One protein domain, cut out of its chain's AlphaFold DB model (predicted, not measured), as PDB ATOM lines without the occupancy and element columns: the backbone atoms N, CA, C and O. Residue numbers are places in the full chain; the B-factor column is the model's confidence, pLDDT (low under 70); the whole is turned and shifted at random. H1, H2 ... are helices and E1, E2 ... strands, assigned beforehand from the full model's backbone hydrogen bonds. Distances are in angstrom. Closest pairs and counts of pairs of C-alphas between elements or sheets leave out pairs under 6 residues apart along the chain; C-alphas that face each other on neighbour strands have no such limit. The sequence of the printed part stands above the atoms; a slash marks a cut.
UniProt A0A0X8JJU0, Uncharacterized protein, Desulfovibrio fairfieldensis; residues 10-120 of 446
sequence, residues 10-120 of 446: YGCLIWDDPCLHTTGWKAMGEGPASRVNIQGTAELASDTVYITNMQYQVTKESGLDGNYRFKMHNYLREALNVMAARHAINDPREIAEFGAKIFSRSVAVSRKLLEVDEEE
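AT A GLANCE: This is residues 10 to 120 of the 446 residues of an uncharacterized protein of Desulfovibrio fairfieldensis (UniProt A0A0X8JJU0). A strongly twisted sheet of four strands has one long helix, H3, packed along one of its faces, while the short helix H2 packs on H3 near its first residues. H1 lies away from the sheet, and the long link after it returns beside E4; residues 112 to 119, where H3 ends, stick out free of the body. The printed part has 111 residues, with named elements in the order E1 E2 E3 E4 H1 H2 H3 and a mixed sheet that runs E3 E2 E1 E4. The class is mixed, helices and strands, with 55 residues, under half, in named elements. The whole is compact, with a radius of gyration of the C-alphas of 13.6 A and spans of 39 by 32 by 25 A.

HOW THE PARTS SIT: E1, residues 10 to 15, and E2, residues 23 to 28, form an antiparallel hairpin at 162 degrees, with N 14 and O 25 within hydrogen-bond range at 2.8 A. E2 and E3, residues 34 to 37, form another at 142 degrees, with N 34 and O 26 at 2.8 A. E1 E2 E3 are a meander, each strand the antiparallel neighbour of the one before. E4, residues 48 to 52, is parallel to E1 at 43 degrees, with N 11 and O 49 at 2.9 A. Its residues 50 to 51 also pair, parallel, with residues 70 to 71. H1, residues 56 to 61, is not on the sheet and touches no helix. H2, residues 80 to 85, only grazes the sheet with residues 80 to 81. H3, residues 92 to 113, is on one face of the sheet, giving two layers, a helix over a sheet, at a height of 7.0 A. It lies over E2 and E1 and runs along the strands, only just, at 28 degrees to E1 on the local plane. The closest C-alphas of E1 and H3 are those of Gly 11 and Ala 100, 4.2 A apart. H3 touches H2 with residues 95 to 99 alone, at a steep tilt of 61 degrees, opposite ways; their closest C-alphas, of Ala 84 and Ile 95, are 6.3 A apart. In H1, H2 and H3 every O i to N i+4 pair is within hydrogen-bond range.

IN THESE COORDINATES: E1 begins at C-alpha 10, (-18.675, -40.231, -27.910), and measures 16.5 A to C-alpha 15, as does E2 from C-alpha 23 to C-alpha 28. E4 measures 12.4 A from C-alpha 48 to C-alpha 52. H3 runs 31.0 A from C-alpha 92, (-36.043, -42.700, -27.055), to C-alpha 113, (-11.388, -27.460, -37.969).

THE WHOLE: The two C-alphas farthest apart, of Gln 39 and Glu 115, are 39.5 A apart. The printed part has no cut. The link from H1 to H2, residues 62 to 79, is long. The mean pLDDT of the printed part is 93.0, and no printed residue is under 70.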
ATOM      1  N   TYR A  10     -17.534 -41.135 -28.055       95.06
ATOM      2  CA  TYR A  10     -18.675 -40.231 -27.910       95.06
ATOM      3  C   TYR A  10     -19.982 -40.956 -28.231       95.06
ATOM      4  O   TYR A  10     -20.112 -41.603 -29.275       95.06
ATOM      5  N   GLY A  11     -20.949 -40.854 -27.326       96.81
ATOM      6  CA  GLY A  11     -22.237 -41.526 -27.430       96.81
ATOM      7  C   GLY A  11     -23.383 -40.714 -26.854       96.81
ATOM      8  O   GLY A  11     -23.223 -39.584 -26.400       96.81
ATOM      9  N   CYS A  12     -24.568 -41.302 -26.859       98.06
ATOM     10  CA  CYS A  12     -25.760 -40.684 -26.301       98.06
ATOM     11  C   CYS A  12     -26.486 -41.667 -25.395       98.06
ATOM     12  O   CYS A  12     -26.546 -42.859 -25.699       98.06
ATOM     13  N   LEU A  13     -27.026 -41.154 -24.294       97.56
ATOM     14  CA  LEU A  13     -27.710 -41.919 -23.262       97.56
ATOM     15  C   LEU A  13     -29.029 -41.240 -22.895       97.56
ATOM     16  O   LEU A  13     -29.051 -40.156 -22.321       97.56
ATOM     17  N   ILE A  14     -30.138 -41.882 -23.239       97.75
ATOM     18  CA  ILE A  14     -31.482 -41.395 -22.946       97.75
ATOM     19  C   ILE A  14     -32.037 -42.226 -21.802       97.75
ATOM     20  O   ILE A  14     -32.362 -43.397 -21.986       97.75
ATOM     21  N   TRP A  15     -32.110 -41.628 -20.618       96.88
ATOM     22  CA  TRP A  15     -32.729 -42.250 -19.454       96.88
ATOM     23  C   TRP A  15     -34.245 -42.271 -19.606       96.88
ATOM     24  O   TRP A  15     -34.818 -41.279 -20.062       96.88
ATOM     25  N   ASP A  16     -34.891 -43.362 -19.191       96.12
ATOM     26  CA  ASP A  16     -36.357 -43.371 -19.105       96.12
ATOM     27  C   ASP A  16     -36.826 -42.437 -17.985       96.12
ATOM     28  O   ASP A  16     -37.753 -41.654 -18.172       96.12
ATOM     29  N   ASP A  17     -36.126 -42.487 -16.848       94.38
ATOM     30  CA  ASP A  17     -36.241 -41.530 -15.754       94.38
ATOM     31  C   ASP A  17     -34.872 -40.866 -15.511       94.38
ATOM     32  O   ASP A  17     -33.962 -41.496 -14.950       94.38
ATOM     33  N   PRO A  18     -34.703 -39.596 -15.929       92.75
ATOM     34  CA  PRO A  18     -33.477 -38.838 -15.717       92.75
ATOM     35  C   PRO A  18     -33.093 -38.635 -14.252       92.75
ATOM     36  O   PRO A  18     -31.978 -38.205 -14.024       92.75
ATOM     37  N   CYS A  19     -33.968 -38.888 -13.276       92.19
ATOM     38  CA  CYS A  19     -33.638 -38.760 -11.856       92.19
ATOM     39  C   CYS A  19     -33.029 -40.045 -11.274       92.19
ATOM     40  O   CYS A  19     -32.279 -39.979 -10.298       92.19
ATOM     41  N   LEU A  20     -33.348 -41.212 -11.847       90.19
ATOM     42  CA  LEU A  20     -32.947 -42.520 -11.310       90.19
ATOM     43  C   LEU A  20     -31.700 -43.098 -11.986       90.19
ATOM     44  O   LEU A  20     -30.915 -43.772 -11.326       90.19
ATOM     45  N   HIS A  21     -31.488 -42.822 -13.278       91.25
ATOM     46  CA  HIS A  21     -30.316 -43.277 -14.049       91.25
ATOM     47  C   HIS A  21     -30.099 -44.807 -14.085       91.25
ATOM     48  O   HIS A  21     -28.967 -45.276 -14.221       91.25
ATOM     49  N   THR A  22     -31.166 -45.599 -13.947       93.56
ATOM     50  CA  THR A  22     -31.089 -47.071 -13.902       93.56
ATOM     51  C   THR A  22     -31.382 -47.713 -15.252       93.56
ATOM     52  O   THR A  22     -30.667 -48.612 -15.691       93.56
ATOM     53  N   THR A  23     -32.411 -47.237 -15.954       96.94
ATOM     54  CA  THR A  23     -32.828 -47.781 -17.249       96.94
ATOM     55  C   THR A  23     -32.896 -46.714 -18.332       96.94
ATOM     56  O   THR A  23     -33.163 -45.539 -18.075       96.94
ATOM     57  N   GLY A  24     -32.626 -47.121 -19.570       97.31
ATOM     58  CA  GLY A  24     -32.643 -46.206 -20.704       97.31
ATOM     59  C   GLY A  24     -32.149 -46.838 -21.996       97.31
ATOM     60  O   GLY A  24     -32.095 -48.061 -22.137       97.31
ATOM     61  N   TRP A  25     -31.765 -45.995 -22.944       98.19
ATOM     62  CA  TRP A  25     -31.181 -46.383 -24.224       98.19
ATOM     63  C   TRP A  25     -29.829 -45.713 -24.411       98.19
ATOM     64  O   TRP A  25     -29.704 -44.507 -24.203       98.19
ATOM     65  N   LYS A  26     -28.824 -46.479 -24.840       97.56
ATOM     66  CA  LYS A  26     -27.510 -45.943 -25.210       97.56
ATOM     67  C   LYS A  26     -27.144 -46.293 -26.639       97.56
ATOM     68  O   LYS A  26     -27.355 -47.430 -27.057       97.56
ATOM     69  N   ALA A  27     -26.522 -45.360 -27.343       98.06
ATOM     70  CA  ALA A  27     -25.876 -45.600 -28.629       98.06
ATOM     71  C   ALA A  27     -24.487 -44.954 -28.655       98.06
ATOM     72  O   ALA A  27     -24.210 -44.017 -27.902       98.06
ATOM     73  N   MET A  28     -23.620 -45.465 -29.527       96.31
ATOM     74  CA  MET A  28     -22.209 -45.088 -29.606       96.31
ATOM     75  C   MET A  28     -21.814 -44.786 -31.043       96.31
ATOM     76  O   MET A  28     -21.923 -45.672 -31.887       96.31
ATOM     77  N   GLY A  29     -21.315 -43.576 -31.311       93.69
ATOM     78  CA  GLY A  29     -20.928 -43.153 -32.658       93.69
ATOM     79  C   GLY A  29     -22.001 -43.471 -33.706       93.69
ATOM     80  O   GLY A  29     -23.123 -42.986 -33.622       93.69
ATOM     81  N   GLU A  30     -21.651 -44.329 -34.666       93.38
ATOM     82  CA  GLU A  30     -22.537 -44.797 -35.744       93.38
ATOM     83  C   GLU A  30     -23.355 -46.058 -35.402       93.38
ATOM     84  O   GLU A  30     -24.145 -46.522 -36.224       93.38
ATOM     85  N   GLY A  31     -23.143 -46.649 -34.225       94.62
ATOM     86  CA  GLY A  31     -23.735 -47.922 -33.821       94.62
ATOM     87  C   GLY A  31     -25.217 -47.837 -33.429       94.62
ATOM     88  O   GLY A  31     -25.718 -46.755 -33.114       94.62
ATOM     89  N   PRO A  32     -25.920 -48.985 -33.416       96.94
ATOM     90  CA  PRO A  32     -27.320 -49.052 -33.011       96.94
ATOM     91  C   PRO A  32     -27.483 -48.807 -31.508       96.94
ATOM     92  O   PRO A  32     -26.567 -49.044 -30.713       96.94
ATOM     93  N   ALA A  33     -28.677 -48.378 -31.106       97.50
ATOM     94  CA  ALA A  33     -29.010 -48.241 -29.701       97.50
ATOM     95  C   ALA A  33     -29.232 -49.608 -29.044       97.50
ATOM     96  O   ALA A  33     -29.775 -50.545 -29.629       97.50
ATOM     97  N   SER A  34     -28.833 -49.695 -27.781       97.31
ATOM     98  CA  SER A  34     -28.988 -50.857 -26.913       97.31
ATOM     99  C   SER A  34     -29.651 -50.435 -25.610       97.31
ATOM    100  O   SER A  34     -29.492 -49.300 -25.148       97.31
ATOM    101  N   ARG A  35     -30.420 -51.352 -25.020       97.38
ATOM    102  CA  ARG A  35     -31.073 -51.110 -23.739       97.38
ATOM    103  C   ARG A  35     -30.027 -51.051 -22.628       97.38
ATOM    104  O   ARG A  35     -29.114 -51.872 -22.580       97.38
ATOM    105  N   VAL A  36     -30.187 -50.092 -21.731       95.94
ATOM    106  CA  VAL A  36     -29.421 -49.969 -20.492       95.94
ATOM    107  C   VAL A  36     -30.314 -50.400 -19.342       95.94
ATOM    108  O   VAL A  36     -31.465 -49.975 -19.260       95.94
ATOM    109  N   ASN A  37     -29.774 -51.254 -18.480       95.31
ATOM    110  CA  ASN A  37     -30.345 -51.625 -17.195       95.31
ATOM    111  C   ASN A  37     -29.173 -51.833 -16.232       95.31
ATOM    112  O   ASN A  37     -28.473 -52.838 -16.337       95.31
ATOM    113  N   ILE A  38     -28.911 -50.831 -15.400       93.50
ATOM    114  CA  ILE A  38     -27.761 -50.746 -14.497       93.50
ATOM    115  C   ILE A  38     -28.232 -50.296 -13.114       93.50
ATOM    116  O   ILE A  38     -29.265 -49.638 -12.982       93.50
ATOM    117  N   GLN A  39     -27.468 -50.620 -12.075       88.69
ATOM    118  CA  GLN A  39     -27.717 -50.129 -10.716       88.69
ATOM    119  C   GLN A  39     -27.092 -48.751 -10.481       88.69
ATOM    120  O   GLN A  39     -27.533 -48.010  -9.605       88.69
ATOM    121  N   GLY A  40     -26.084 -48.383 -11.276       85.31
ATOM    122  CA  GLY A  40     -25.491 -47.053 -11.239       85.31
ATOM    123  C   GLY A  40     -24.555 -46.769 -12.408       85.31
ATOM    124  O   GLY A  40     -24.065 -47.664 -13.094       85.31
ATOM    125  N   THR A  41     -24.246 -45.489 -12.613       88.88
ATOM    126  CA  THR A  41     -23.443 -44.995 -13.747       88.88
ATOM    127  C   THR A  41     -21.976 -45.459 -13.747       88.88
ATOM    128  O   THR A  41     -21.252 -45.237 -14.723       88.88
ATOM    129  N   ALA A  42     -21.516 -46.115 -12.677       88.12
ATOM    130  CA  ALA A  42     -20.205 -46.759 -12.602       88.12
ATOM    131  C   ALA A  42     -20.094 -48.002 -13.506       88.12
ATOM    132  O   ALA A  42     -18.996 -48.335 -13.936       88.12
ATOM    133  N   GLU A  43     -21.216 -48.643 -13.848       90.81
ATOM    134  CA  GLU A  43     -21.255 -49.792 -14.767       90.81
ATOM    135  C   GLU A  43     -21.076 -49.393 -16.242       90.81
ATOM    136  O   GLU A  43     -20.871 -50.237 -17.116       90.81
ATOM    137  N   LEU A  44     -21.163 -48.095 -16.549       92.75
ATOM    138  CA  LEU A  44     -20.890 -47.576 -17.885       92.75
ATOM    139  C   LEU A  44     -19.382 -47.445 -18.104       92.75
ATOM    140  O   LEU A  44     -18.648 -47.028 -17.206       92.75
ATOM    141  N   ALA A  45     -18.942 -47.732 -19.330       90.19
ATOM    142  CA  ALA A  45     -17.539 -47.653 -19.722       90.19
ATOM    143  C   ALA A  45     -16.926 -46.280 -19.383       90.19
ATOM    144  O   ALA A  45     -17.546 -45.232 -19.585       90.19
ATOM    145  N   SER A  46     -15.713 -46.289 -18.828       89.06
ATOM    146  CA  SER A  46     -15.004 -45.077 -18.405       89.06
ATOM    147  C   SER A  46     -14.376 -44.313 -19.568       89.06
ATOM    148  O   SER A  46     -14.203 -43.110 -19.471       89.06
ATOM    149  N   ASP A  47     -14.089 -44.987 -20.679       90.12
ATOM    150  CA  ASP A  47     -13.517 -44.410 -21.904       90.12
ATOM    151  C   ASP A  47     -14.553 -43.676 -22.775       90.12
ATOM    152  O   ASP A  47     -14.283 -43.341 -23.928       90.12
ATOM    153  N   THR A  48     -15.765 -43.470 -22.256       92.94
ATOM    154  CA  THR A  48     -16.906 -43.001 -23.033       92.94
ATOM    155  C   THR A  48     -17.573 -41.788 -22.399       92.94
ATOM    156  O   THR A  48     -17.898 -41.771 -21.212       92.94
ATOM    157  N   VAL A  49     -17.851 -40.799 -23.244       95.44
ATOM    158  CA  VAL A  49     -18.588 -39.585 -22.917       95.44
ATOM    159  C   VAL A  49     -19.962 -39.648 -23.573       95.44
ATOM    160  O   VAL A  49     -20.084 -39.842 -24.784       95.44
ATOM    161  N   TYR A  50     -21.001 -39.437 -22.779       96.44
ATOM    162  CA  TYR A  50     -22.392 -39.440 -23.197       96.44
ATOM    163  C   TYR A  50     -22.978 -38.035 -23.134       96.44
ATOM    164  O   TYR A  50     -22.931 -37.387 -22.088       96.44
ATOM    165  N   ILE A  51     -23.615 -37.594 -24.217       96.69
ATOM    166  CA  ILE A  51     -24.680 -36.597 -24.095       96.69
ATOM    167  C   ILE A  51     -25.942 -37.286 -23.571       96.69
ATOM    168  O   ILE A  51     -26.259 -38.405 -23.973       96.69
ATOM    169  N   THR A  52     -26.641 -36.643 -22.643       96.75
ATOM    170  CA  THR A  52     -27.787 -37.229 -21.932       96.75
ATOM    171  C   THR A  52     -29.062 -36.417 -22.126       96.75
ATOM    172  O   THR A  52     -29.002 -35.281 -22.583       96.75
ATOM    173  N   ASN A  53     -30.226 -36.938 -21.738       96.31
ATOM    174  CA  ASN A  53     -31.463 -36.147 -21.650       96.31
ATOM    175  C   ASN A  53     -31.615 -35.365 -20.325       96.31
ATOM    176  O   ASN A  53     -32.674 -34.787 -20.078       96.31
ATOM    177  N   MET A  54     -30.577 -35.302 -19.484       95.25
ATOM    178  CA  MET A  54     -30.632 -34.617 -18.189       95.25
ATOM    179  C   MET A  54     -30.555 -33.095 -18.339       95.25
ATOM    180  O   MET A  54     -29.712 -32.557 -19.068       95.25
ATOM    181  N   GLN A  55     -31.442 -32.397 -17.622       94.50
ATOM    182  CA  GLN A  55     -31.437 -30.937 -17.490       94.50
ATOM    183  C   GLN A  55     -30.455 -30.481 -16.412       94.50
ATOM    184  O   GLN A  55     -29.988 -31.283 -15.603       94.50
ATOM    185  N   TYR A  56     -30.168 -29.179 -16.384       91.44
ATOM    186  CA  TYR A  56     -29.214 -28.583 -15.446       91.44
ATOM    187  C   TYR A  56     -29.494 -28.954 -13.985       91.44
ATOM    188  O   TYR A  56     -28.591 -29.414 -13.292       91.44
ATOM    189  N   GLN A  57     -30.746 -28.808 -13.536       93.12
ATOM    190  CA  GLN A  57     -31.113 -29.084 -12.146       93.12
ATOM    191  C   GLN A  57     -30.870 -30.554 -11.782       93.12
ATOM    192  O   GLN A  57     -30.151 -30.832 -10.830       93.12
ATOM    193  N   VAL A  58     -31.372 -31.477 -12.607       93.56
ATOM    194  CA  VAL A  58     -31.219 -32.929 -12.411       93.56
ATOM    195  C   VAL A  58     -29.747 -33.350 -12.436       93.56
ATOM    196  O   VAL A  58     -29.303 -34.128 -11.599       93.56
ATOM    197  N   THR A  59     -28.954 -32.793 -13.354       92.19
ATOM    198  CA  THR A  59     -27.513 -33.087 -13.459       92.19
ATOM    199  C   THR A  59     -26.758 -32.649 -12.201       92.19
ATOM    200  O   THR A  59     -25.874 -33.356 -11.726       92.19
ATOM    201  N   LYS A  60     -27.128 -31.496 -11.633       91.88
ATOM    202  CA  LYS A  60     -26.521 -30.967 -10.410       91.88
ATOM    203  C   LYS A  60     -26.958 -31.737  -9.163       91.88
ATOM    204  O   LYS A  60     -26.126 -32.076  -8.331       91.88
ATOM    205  N   GLU A  61     -28.251 -32.019  -9.026       93.12
ATOM    206  CA  GLU A  61     -28.806 -32.752  -7.877       93.12
ATOM    207  C   GLU A  61     -28.323 -34.206  -7.822       93.12
ATOM    208  O   GLU A  61     -28.147 -34.753  -6.738       93.12
ATOM    209  N   SER A  62     -28.048 -34.810  -8.980       91.00
ATOM    210  CA  SER A  62     -27.460 -36.152  -9.083       91.00
ATOM    211  C   SER A  62     -25.943 -36.197  -8.865       91.00
ATOM    212  O   SER A  62     -25.372 -37.287  -8.822       91.00
ATOM    213  N   GLY A  63     -25.272 -35.045  -8.740       90.31
ATOM    214  CA  GLY A  63     -23.813 -34.959  -8.604       90.31
ATOM    215  C   GLY A  63     -23.038 -35.349  -9.869       90.31
ATOM    216  O   GLY A  63     -21.852 -35.675  -9.793       90.31
ATOM    217  N   LEU A  64     -23.695 -35.357 -11.033       90.38
ATOM    218  CA  LEU A  64     -23.078 -35.688 -12.321       90.38
ATOM    219  C   LEU A  64     -22.529 -34.457 -13.060       90.38
ATOM    220  O   LEU A  64     -21.891 -34.615 -14.097       90.38
ATOM    221  N   ASP A  65     -22.728 -33.247 -12.535       86.38
ATOM    222  CA  ASP A  65     -22.305 -31.977 -13.139       86.38
ATOM    223  C   ASP A  65     -20.785 -31.827 -13.280       86.38
ATOM    224  O   ASP A  65     -20.324 -31.273 -14.276       86.38
ATOM    225  N   GLY A  66     -20.014 -32.364 -12.331       82.31
ATOM    226  CA  GLY A  66     -18.549 -32.439 -12.402       82.31
ATOM    227  C   GLY A  66     -18.011 -33.704 -13.080       82.31
ATOM    228  O   GLY A  66     -16.797 -33.884 -13.190       82.31
ATOM    229  N   ASN A  67     -18.880 -34.624 -13.514       89.50
ATOM    230  CA  ASN A  67     -18.441 -35.869 -14.131       89.50
ATOM    231  C   ASN A  67     -18.170 -35.659 -15.626       89.50
ATOM    232  O   ASN A  67     -19.090 -35.453 -16.419       89.50
ATOM    233  N   TYR A  68     -16.906 -35.778 -16.041       87.94
ATOM    234  CA  TYR A  68     -16.506 -35.528 -17.429       87.94
ATOM    235  C   TYR A  68     -17.251 -36.399 -18.458       87.94
ATOM    236  O   TYR A  68     -17.423 -35.967 -19.600       87.94
ATOM    237  N   ARG A  69     -17.736 -37.584 -18.052       92.12
ATOM    238  CA  ARG A  69     -18.429 -38.546 -18.921       92.12
ATOM    239  C   ARG A  69     -19.866 -38.162 -19.240       92.12
ATOM    240  O   ARG A  69     -20.392 -38.669 -20.221       92.12
ATOM    241  N   PHE A  70     -20.522 -37.315 -18.449       94.69
ATOM    242  CA  PHE A  70     -21.950 -37.037 -18.623       94.69
ATOM    243  C   PHE A  70     -22.177 -35.579 -18.981       94.69
ATOM    244  O   PHE A  70     -21.924 -34.668 -18.201       94.69
ATOM    245  N   LYS A  71     -22.665 -35.356 -20.198       95.56
ATOM    246  CA  LYS A  71     -22.993 -34.033 -20.719       95.56
ATOM    247  C   LYS A  71     -24.504 -33.833 -20.739       95.56
ATOM    248  O   LYS A  71     -25.268 -34.743 -21.064       95.56
ATOM    249  N   MET A  72     -24.937 -32.624 -20.391       94.94
ATOM    250  CA  MET A  72     -26.353 -32.243 -20.341       94.94
ATOM    251  C   MET A  72     -26.997 -32.255 -21.731       94.94
ATOM    252  O   MET A  72     -26.311 -32.151 -22.750       94.94
ATOM    253  N   HIS A  73     -28.329 -32.272 -21.776       95.38
ATOM    254  CA  HIS A  73     -29.087 -32.338 -23.032       95.38
ATOM    255  C   HIS A  73     -28.785 -31.219 -24.028       95.38
ATOM    256  O   HIS A  73     -29.042 -31.386 -25.213       95.38
ATOM    257  N   ASN A  74     -28.300 -30.064 -23.567       94.94
ATOM    258  CA  ASN A  74     -28.010 -28.888 -24.384       94.94
ATOM    259  C   ASN A  74     -26.510 -28.672 -24.626       94.94
ATOM    260  O   ASN A  74     -26.123 -27.583 -25.055       94.94
ATOM    261  N   TYR A  75     -25.669 -29.677 -24.364       96.06
ATOM    262  CA  TYR A  75     -24.215 -29.572 -24.497       96.06
ATOM    263  C   TYR A  75     -23.775 -29.081 -25.882       96.06
ATOM    264  O   TYR A  75     -22.883 -28.240 -25.998       96.06
ATOM    265  N   LEU A  76     -24.460 -29.552 -26.928       95.44
ATOM    266  CA  LEU A  76     -24.220 -29.171 -28.322       95.44
ATOM    267  C   LEU A  76     -24.811 -27.812 -28.716       95.44
ATOM    268  O   LEU A  76     -24.736 -27.478 -29.893       95.44
ATOM    269  N   ARG A  77     -25.335 -27.036 -27.746       90.56
ATOM    270  CA  ARG A  77     -26.004 -25.715 -27.825       90.56
ATOM    271  C   ARG A  77     -27.524 -25.764 -27.716       90.56
ATOM    272  O   ARG A  77     -28.109 -24.860 -27.106       90.56
ATOM    273  N   GLU A  78     -28.146 -26.780 -28.291       90.25
ATOM    274  CA  GLU A  78     -29.588 -26.994 -28.257       90.25
ATOM    275  C   GLU A  78     -29.920 -28.322 -27.594       90.25
ATOM    276  O   GLU A  78     -29.125 -29.257 -27.626       90.25
ATOM    277  N   ALA A  79     -31.086 -28.378 -26.954       92.38
ATOM    278  CA  ALA A  79     -31.560 -29.586 -26.316       92.38
ATOM    279  C   ALA A  79     -31.742 -30.721 -27.335       92.38
ATOM    280  O   ALA A  79     -32.410 -30.537 -28.351       92.38
ATOM    281  N   LEU A  80     -31.187 -31.895 -27.037       92.00
ATOM    282  CA  LEU A  80     -31.208 -33.047 -27.931       92.00
ATOM    283  C   LEU A  80     -32.626 -33.444 -28.367       92.00
ATOM    284  O   LEU A  80     -32.855 -33.702 -29.544       92.00
ATOM    285  N   ASN A  81     -33.589 -33.427 -27.447       90.88
ATOM    286  CA  ASN A  81     -34.995 -33.696 -27.756       90.88
ATOM    287  C   ASN A  81     -35.597 -32.644 -28.703       90.88
ATOM    288  O   ASN A  81     -36.388 -32.988 -29.571       90.88
ATOM    289  N   VAL A  82     -35.203 -31.375 -28.579       89.88
ATOM    290  CA  VAL A  82     -35.639 -30.303 -29.488       89.88
ATOM    291  C   VAL A  82     -35.024 -30.485 -30.875       89.88
ATOM    292  O   VAL A  82     -35.712 -30.280 -31.871       89.88
ATOM    293  N   MET A  83     -33.756 -30.897 -30.955       90.94
ATOM    294  CA  MET A  83     -33.110 -31.216 -32.230       90.94
ATOM    295  C   MET A  83     -33.778 -32.413 -32.915       90.94
ATOM    296  O   MET A  83     -34.084 -32.336 -34.100       90.94
ATOM    297  N   ALA A  84     -34.036 -33.488 -32.168       92.06
ATOM    298  CA  ALA A  84     -34.664 -34.708 -32.665       92.06
ATOM    299  C   ALA A  84     -36.115 -34.470 -33.131       92.06
ATOM    300  O   ALA A  84     -36.485 -34.855 -34.241       92.06
ATOM    301  N   ALA A  85     -36.908 -33.733 -32.343       88.25
ATOM    302  CA  ALA A  85     -38.309 -33.441 -32.651       88.25
ATOM    303  C   ALA A  85     -38.502 -32.673 -33.971       88.25
ATOM    304  O   ALA A  85     -39.529 -32.825 -34.629       88.25
ATOM    305  N   ARG A  86     -37.507 -31.892 -34.418       84.75
ATOM    306  CA  ARG A  86     -37.546 -31.220 -35.736       84.75
ATOM    307  C   ARG A  86     -37.555 -32.169 -36.919       84.75
ATOM    308  O   ARG A  86     -37.935 -31.762 -38.008       84.75
ATOM    309  N   HIS A  87     -37.106 -33.390 -36.698       86.62
ATOM    310  CA  HIS A  87     -37.055 -34.455 -37.686       86.62
ATOM    311  C   HIS A  87     -38.093 -35.541 -37.364       86.62
ATOM    312  O   HIS A  87     -37.947 -36.694 -37.758       86.62
ATOM    313  N   ALA A  88     -39.119 -35.175 -36.584       86.31
ATOM    314  CA  ALA A  88     -40.158 -36.061 -36.071       86.31
ATOM    315  C   ALA A  88     -39.631 -37.297 -35.309       86.31
ATOM    316  O   ALA A  88     -40.351 -38.283 -35.163       86.31
ATOM    317  N   ILE A  89     -38.400 -37.238 -34.786       91.38
ATOM    318  CA  ILE A  89     -37.815 -38.307 -33.975       91.38
ATOM    319  C   ILE A  89     -38.253 -38.099 -32.525       91.38
ATOM    320  O   ILE A  89     -37.793 -37.171 -31.856       91.38
ATOM    321  N   ASN A  90     -39.138 -38.971 -32.046       92.38
ATOM    322  CA  ASN A  90     -39.681 -38.914 -30.685       92.38
ATOM    323  C   ASN A  90     -39.389 -40.178 -29.865       92.38
ATOM    324  O   ASN A  90     -39.478 -40.143 -28.639       92.38
ATOM    325  N   ASP A  91     -39.042 -41.286 -30.523       96.12
ATOM    326  CA  ASP A  91     -38.740 -42.543 -29.851       96.12
ATOM    327  C   ASP A  91     -37.375 -42.471 -29.127       96.12
ATOM    328  O   ASP A  91     -36.368 -42.125 -29.751       96.12
ATOM    329  N   PRO A  92     -37.287 -42.798 -27.821       96.94
ATOM    330  CA  PRO A  92     -36.043 -42.700 -27.055       96.94
ATOM    331  C   PRO A  92     -34.860 -43.491 -27.626       96.94
ATOM    332  O   PRO A  92     -33.715 -43.051 -27.490       96.94
ATOM    333  N   ARG A  93     -35.110 -44.643 -28.266       97.88
ATOM    334  CA  ARG A  93     -34.060 -45.443 -28.905       97.88
ATOM    335  C   ARG A  93     -33.517 -44.702 -30.123       97.88
ATOM    336  O   ARG A  93     -32.301 -44.561 -30.243       97.88
ATOM    337  N   GLU A  94     -34.392 -44.186 -30.980       97.38
ATOM    338  CA  GLU A  94     -33.983 -43.391 -32.145       97.38
ATOM    339  C   GLU A  94     -33.274 -42.088 -31.745       97.38
ATOM    340  O   GLU A  94     -32.271 -41.721 -32.358       97.38
ATOM    341  N   ILE A  95     -33.726 -41.415 -30.676       97.56
ATOM    342  CA  ILE A  95     -33.055 -40.223 -30.130       97.56
ATOM    343  C   ILE A  95     -31.632 -40.568 -29.675       97.56
ATOM    344  O   ILE A  95     -30.711 -39.789 -29.927       97.56
ATOM    345  N   ALA A  96     -31.428 -41.726 -29.033       98.19
ATOM    346  CA  ALA A  96     -30.094 -42.171 -28.640       98.19
ATOM    347  C   ALA A  96     -29.189 -42.380 -29.868       98.19
ATOM    348  O   ALA A  96     -28.067 -41.875 -29.894       98.19
ATOM    349  N   GLU A  97     -29.671 -43.056 -30.916       98.06
ATOM    350  CA  GLU A  97     -28.901 -43.268 -32.153       98.06
ATOM    351  C   GLU A  97     -28.574 -41.953 -32.868       98.06
ATOM    352  O   GLU A  97     -27.430 -41.717 -33.264       98.06
ATOM    353  N   PHE A  98     -29.565 -41.074 -33.011       97.56
ATOM    354  CA  PHE A  98     -29.400 -39.749 -33.602       97.56
ATOM    355  C   PHE A  98     -28.394 -38.903 -32.811       97.56
ATOM    356  O   PHE A  98     -27.444 -38.362 -33.383       97.56
ATOM    357  N   GLY A  99     -28.555 -38.837 -31.488       97.38
ATOM    358  CA  GLY A  99     -27.683 -38.076 -30.601       97.38
ATOM    359  C   GLY A  99     -26.240 -38.569 -30.621       97.38
ATOM    360  O   GLY A  99     -25.324 -37.750 -30.649       97.38
ATOM    361  N   ALA A 100     -26.015 -39.886 -30.666       97.88
ATOM    362  CA  ALA A 100     -24.673 -40.464 -30.708       97.88
ATOM    363  C   ALA A 100     -23.933 -40.117 -32.012       97.88
ATOM    364  O   ALA A 100     -22.774 -39.684 -31.972       97.88
ATOM    365  N   LYS A 101     -24.623 -40.223 -33.157       97.75
ATOM    366  CA  LYS A 101     -24.084 -39.852 -34.475       97.75
ATOM    367  C   LYS A 101     -23.713 -38.375 -34.511       97.75
ATOM    368  O   LYS A 101     -22.582 -38.022 -34.826       97.75
ATOM    369  N   ILE A 102     -24.640 -37.509 -34.114       97.00
ATOM    370  CA  ILE A 102     -24.418 -36.064 -34.158       97.00
ATOM    371  C   ILE A 102     -23.358 -35.619 -33.154       97.00
ATOM    372  O   ILE A 102     -22.526 -34.781 -33.500       97.00
ATOM    373  N   PHE A 103     -23.323 -36.174 -31.942       97.44
ATOM    374  CA  PHE A 103     -22.310 -35.805 -30.956       97.44
ATOM    375  C   PHE A 103     -20.902 -36.192 -31.412       97.44
ATOM    376  O   PHE A 103     -20.022 -35.330 -31.456       97.44
ATOM    377  N   SER A 104     -20.706 -37.449 -31.821       95.88
ATOM    378  CA  SER A 104     -19.400 -37.944 -32.274       95.88
ATOM    379  C   SER A 104     -18.863 -37.159 -33.473       95.88
ATOM    380  O   SER A 104     -17.733 -36.670 -33.433       95.88
ATOM    381  N   ARG A 105     -19.695 -36.943 -34.498       96.88
ATOM    382  CA  ARG A 105     -19.336 -36.161 -35.688       96.88
ATOM    383  C   ARG A 105     -19.053 -34.694 -35.367       96.88
ATOM    384  O   ARG A 105     -18.073 -34.144 -35.865       96.88
ATOM    385  N   SER A 106     -19.861 -34.067 -34.504       96.44
ATOM    386  CA  SER A 106     -19.684 -32.655 -34.127       96.44
ATOM    387  C   SER A 106     -18.391 -32.424 -33.354       96.44
ATOM    388  O   SER A 106     -17.709 -31.430 -33.594       96.44
ATOM    389  N   VAL A 107     -18.019 -33.335 -32.448       94.31
ATOM    390  CA  VAL A 107     -16.738 -33.242 -31.733       94.31
ATOM    391  C   VAL A 107     -15.574 -33.480 -32.689       94.31
ATOM    392  O   VAL A 107     -14.653 -32.667 -32.713       94.31
ATOM    393  N   ALA A 108     -15.636 -34.523 -33.524       93.31
ATOM    394  CA  ALA A 108     -14.573 -34.843 -34.477       93.31
ATOM    395  C   ALA A 108     -14.285 -33.679 -35.437       93.31
ATOM    396  O   ALA A 108     -13.134 -33.269 -35.595       93.31
ATOM    397  N   VAL A 109     -15.327 -33.089 -36.030       94.62
ATOM    398  CA  VAL A 109     -15.150 -31.959 -36.951       94.62
ATOM    399  C   VAL A 109     -14.718 -30.685 -36.236       94.62
ATOM    400  O   VAL A 109     -13.922 -29.929 -36.784       94.62
ATOM    401  N   SER A 110     -15.174 -30.463 -34.997       94.56
ATOM    402  CA  SER A 110     -14.714 -29.327 -34.194       94.56
ATOM    403  C   SER A 110     -13.225 -29.436 -33.894       94.56
ATOM    404  O   SER A 110     -12.508 -28.475 -34.137       94.56
ATOM    405  N   ARG A 111     -12.738 -30.607 -33.459       92.12
ATOM    406  CA  ARG A 111     -11.298 -30.847 -33.256       92.12
ATOM    407  C   ARG A 111     -10.505 -30.564 -34.523       92.12
ATOM    408  O   ARG A 111      -9.535 -29.818 -34.485       92.12
ATOM    409  N   LYS A 112     -10.961 -31.119 -35.650       92.25
ATOM    410  CA  LYS A 112     -10.276 -30.992 -36.936       92.25
ATOM    411  C   LYS A 112     -10.196 -29.545 -37.420       92.25
ATOM    412  O   LYS A 112      -9.123 -29.090 -37.794       92.25
ATOM    413  N   LEU A 113     -11.319 -28.824 -37.430       93.44
ATOM    414  CA  LEU A 113     -11.388 -27.460 -37.969       93.44
ATOM    415  C   LEU A 113     -10.832 -26.396 -37.017       93.44
ATOM    416  O   LEU A 113     -10.524 -25.294 -37.466       93.44
ATOM    417  N   LEU A 114     -10.736 -26.702 -35.723       90.88
ATOM    418  CA  LEU A 114     -10.057 -25.863 -34.738       90.88
ATOM    419  C   LEU A 114      -8.571 -26.216 -34.587       90.88
ATOM    420  O   LEU A 114      -7.913 -25.608 -33.749       90.88
ATOM    421  N   GLU A 115      -8.064 -27.163 -35.384       90.25
ATOM    422  CA  GLU A 115      -6.661 -27.601 -35.384       90.25
ATOM    423  C   GLU A 115      -6.175 -28.034 -33.989       90.25
ATOM    424  O   GLU A 115      -5.041 -27.766 -33.604       90.25
ATOM    425  N   VAL A 116      -7.043 -28.704 -33.219       88.00
ATOM    426  CA  VAL A 116      -6.669 -29.240 -31.902       88.00
ATOM    427  C   VAL A 116      -5.765 -30.449 -32.089       88.00
ATOM    428  O   VAL A 116      -6.147 -31.387 -32.797       88.00
ATOM    429  N   ASP A 117      -4.607 -30.434 -31.427       83.00
ATOM    430  CA  ASP A 117      -3.633 -31.524 -31.476       83.00
ATOM    431  C   ASP A 117      -4.282 -32.853 -31.047       83.00
ATOM    432  O   ASP A 117      -5.199 -32.883 -30.220       83.00
ATOM    433  N   GLU A 118      -3.849 -33.972 -31.624       76.50
ATOM    434  CA  GLU A 118      -4.394 -35.293 -31.299       76.50
ATOM    435  C   GLU A 118      -4.187 -35.657 -29.827       76.50
ATOM    436  O   GLU A 118      -5.070 -36.277 -29.231       76.50
ATOM    437  N   GLU A 119      -3.076 -35.205 -29.245       77.25
ATOM    438  CA  GLU A 119      -2.718 -35.434 -27.842       77.25
ATOM    439  C   GLU A 119      -3.458 -34.492 -26.873       77.25
ATOM    440  O   GLU A 119      -3.507 -34.742 -25.668       77.25
ATOM    441  N   GLU A 120      -4.066 -33.409 -27.372       77.25
ATOM    442  CA  GLU A 120      -4.807 -32.462 -26.540       77.25
ATOM    443  C   GLU A 120      -6.238 -32.943 -26.250       77.25
ATOM    444  O   GLU A 120      -6.995 -33.403 -27.122       77.25
TER     445      GLU A 120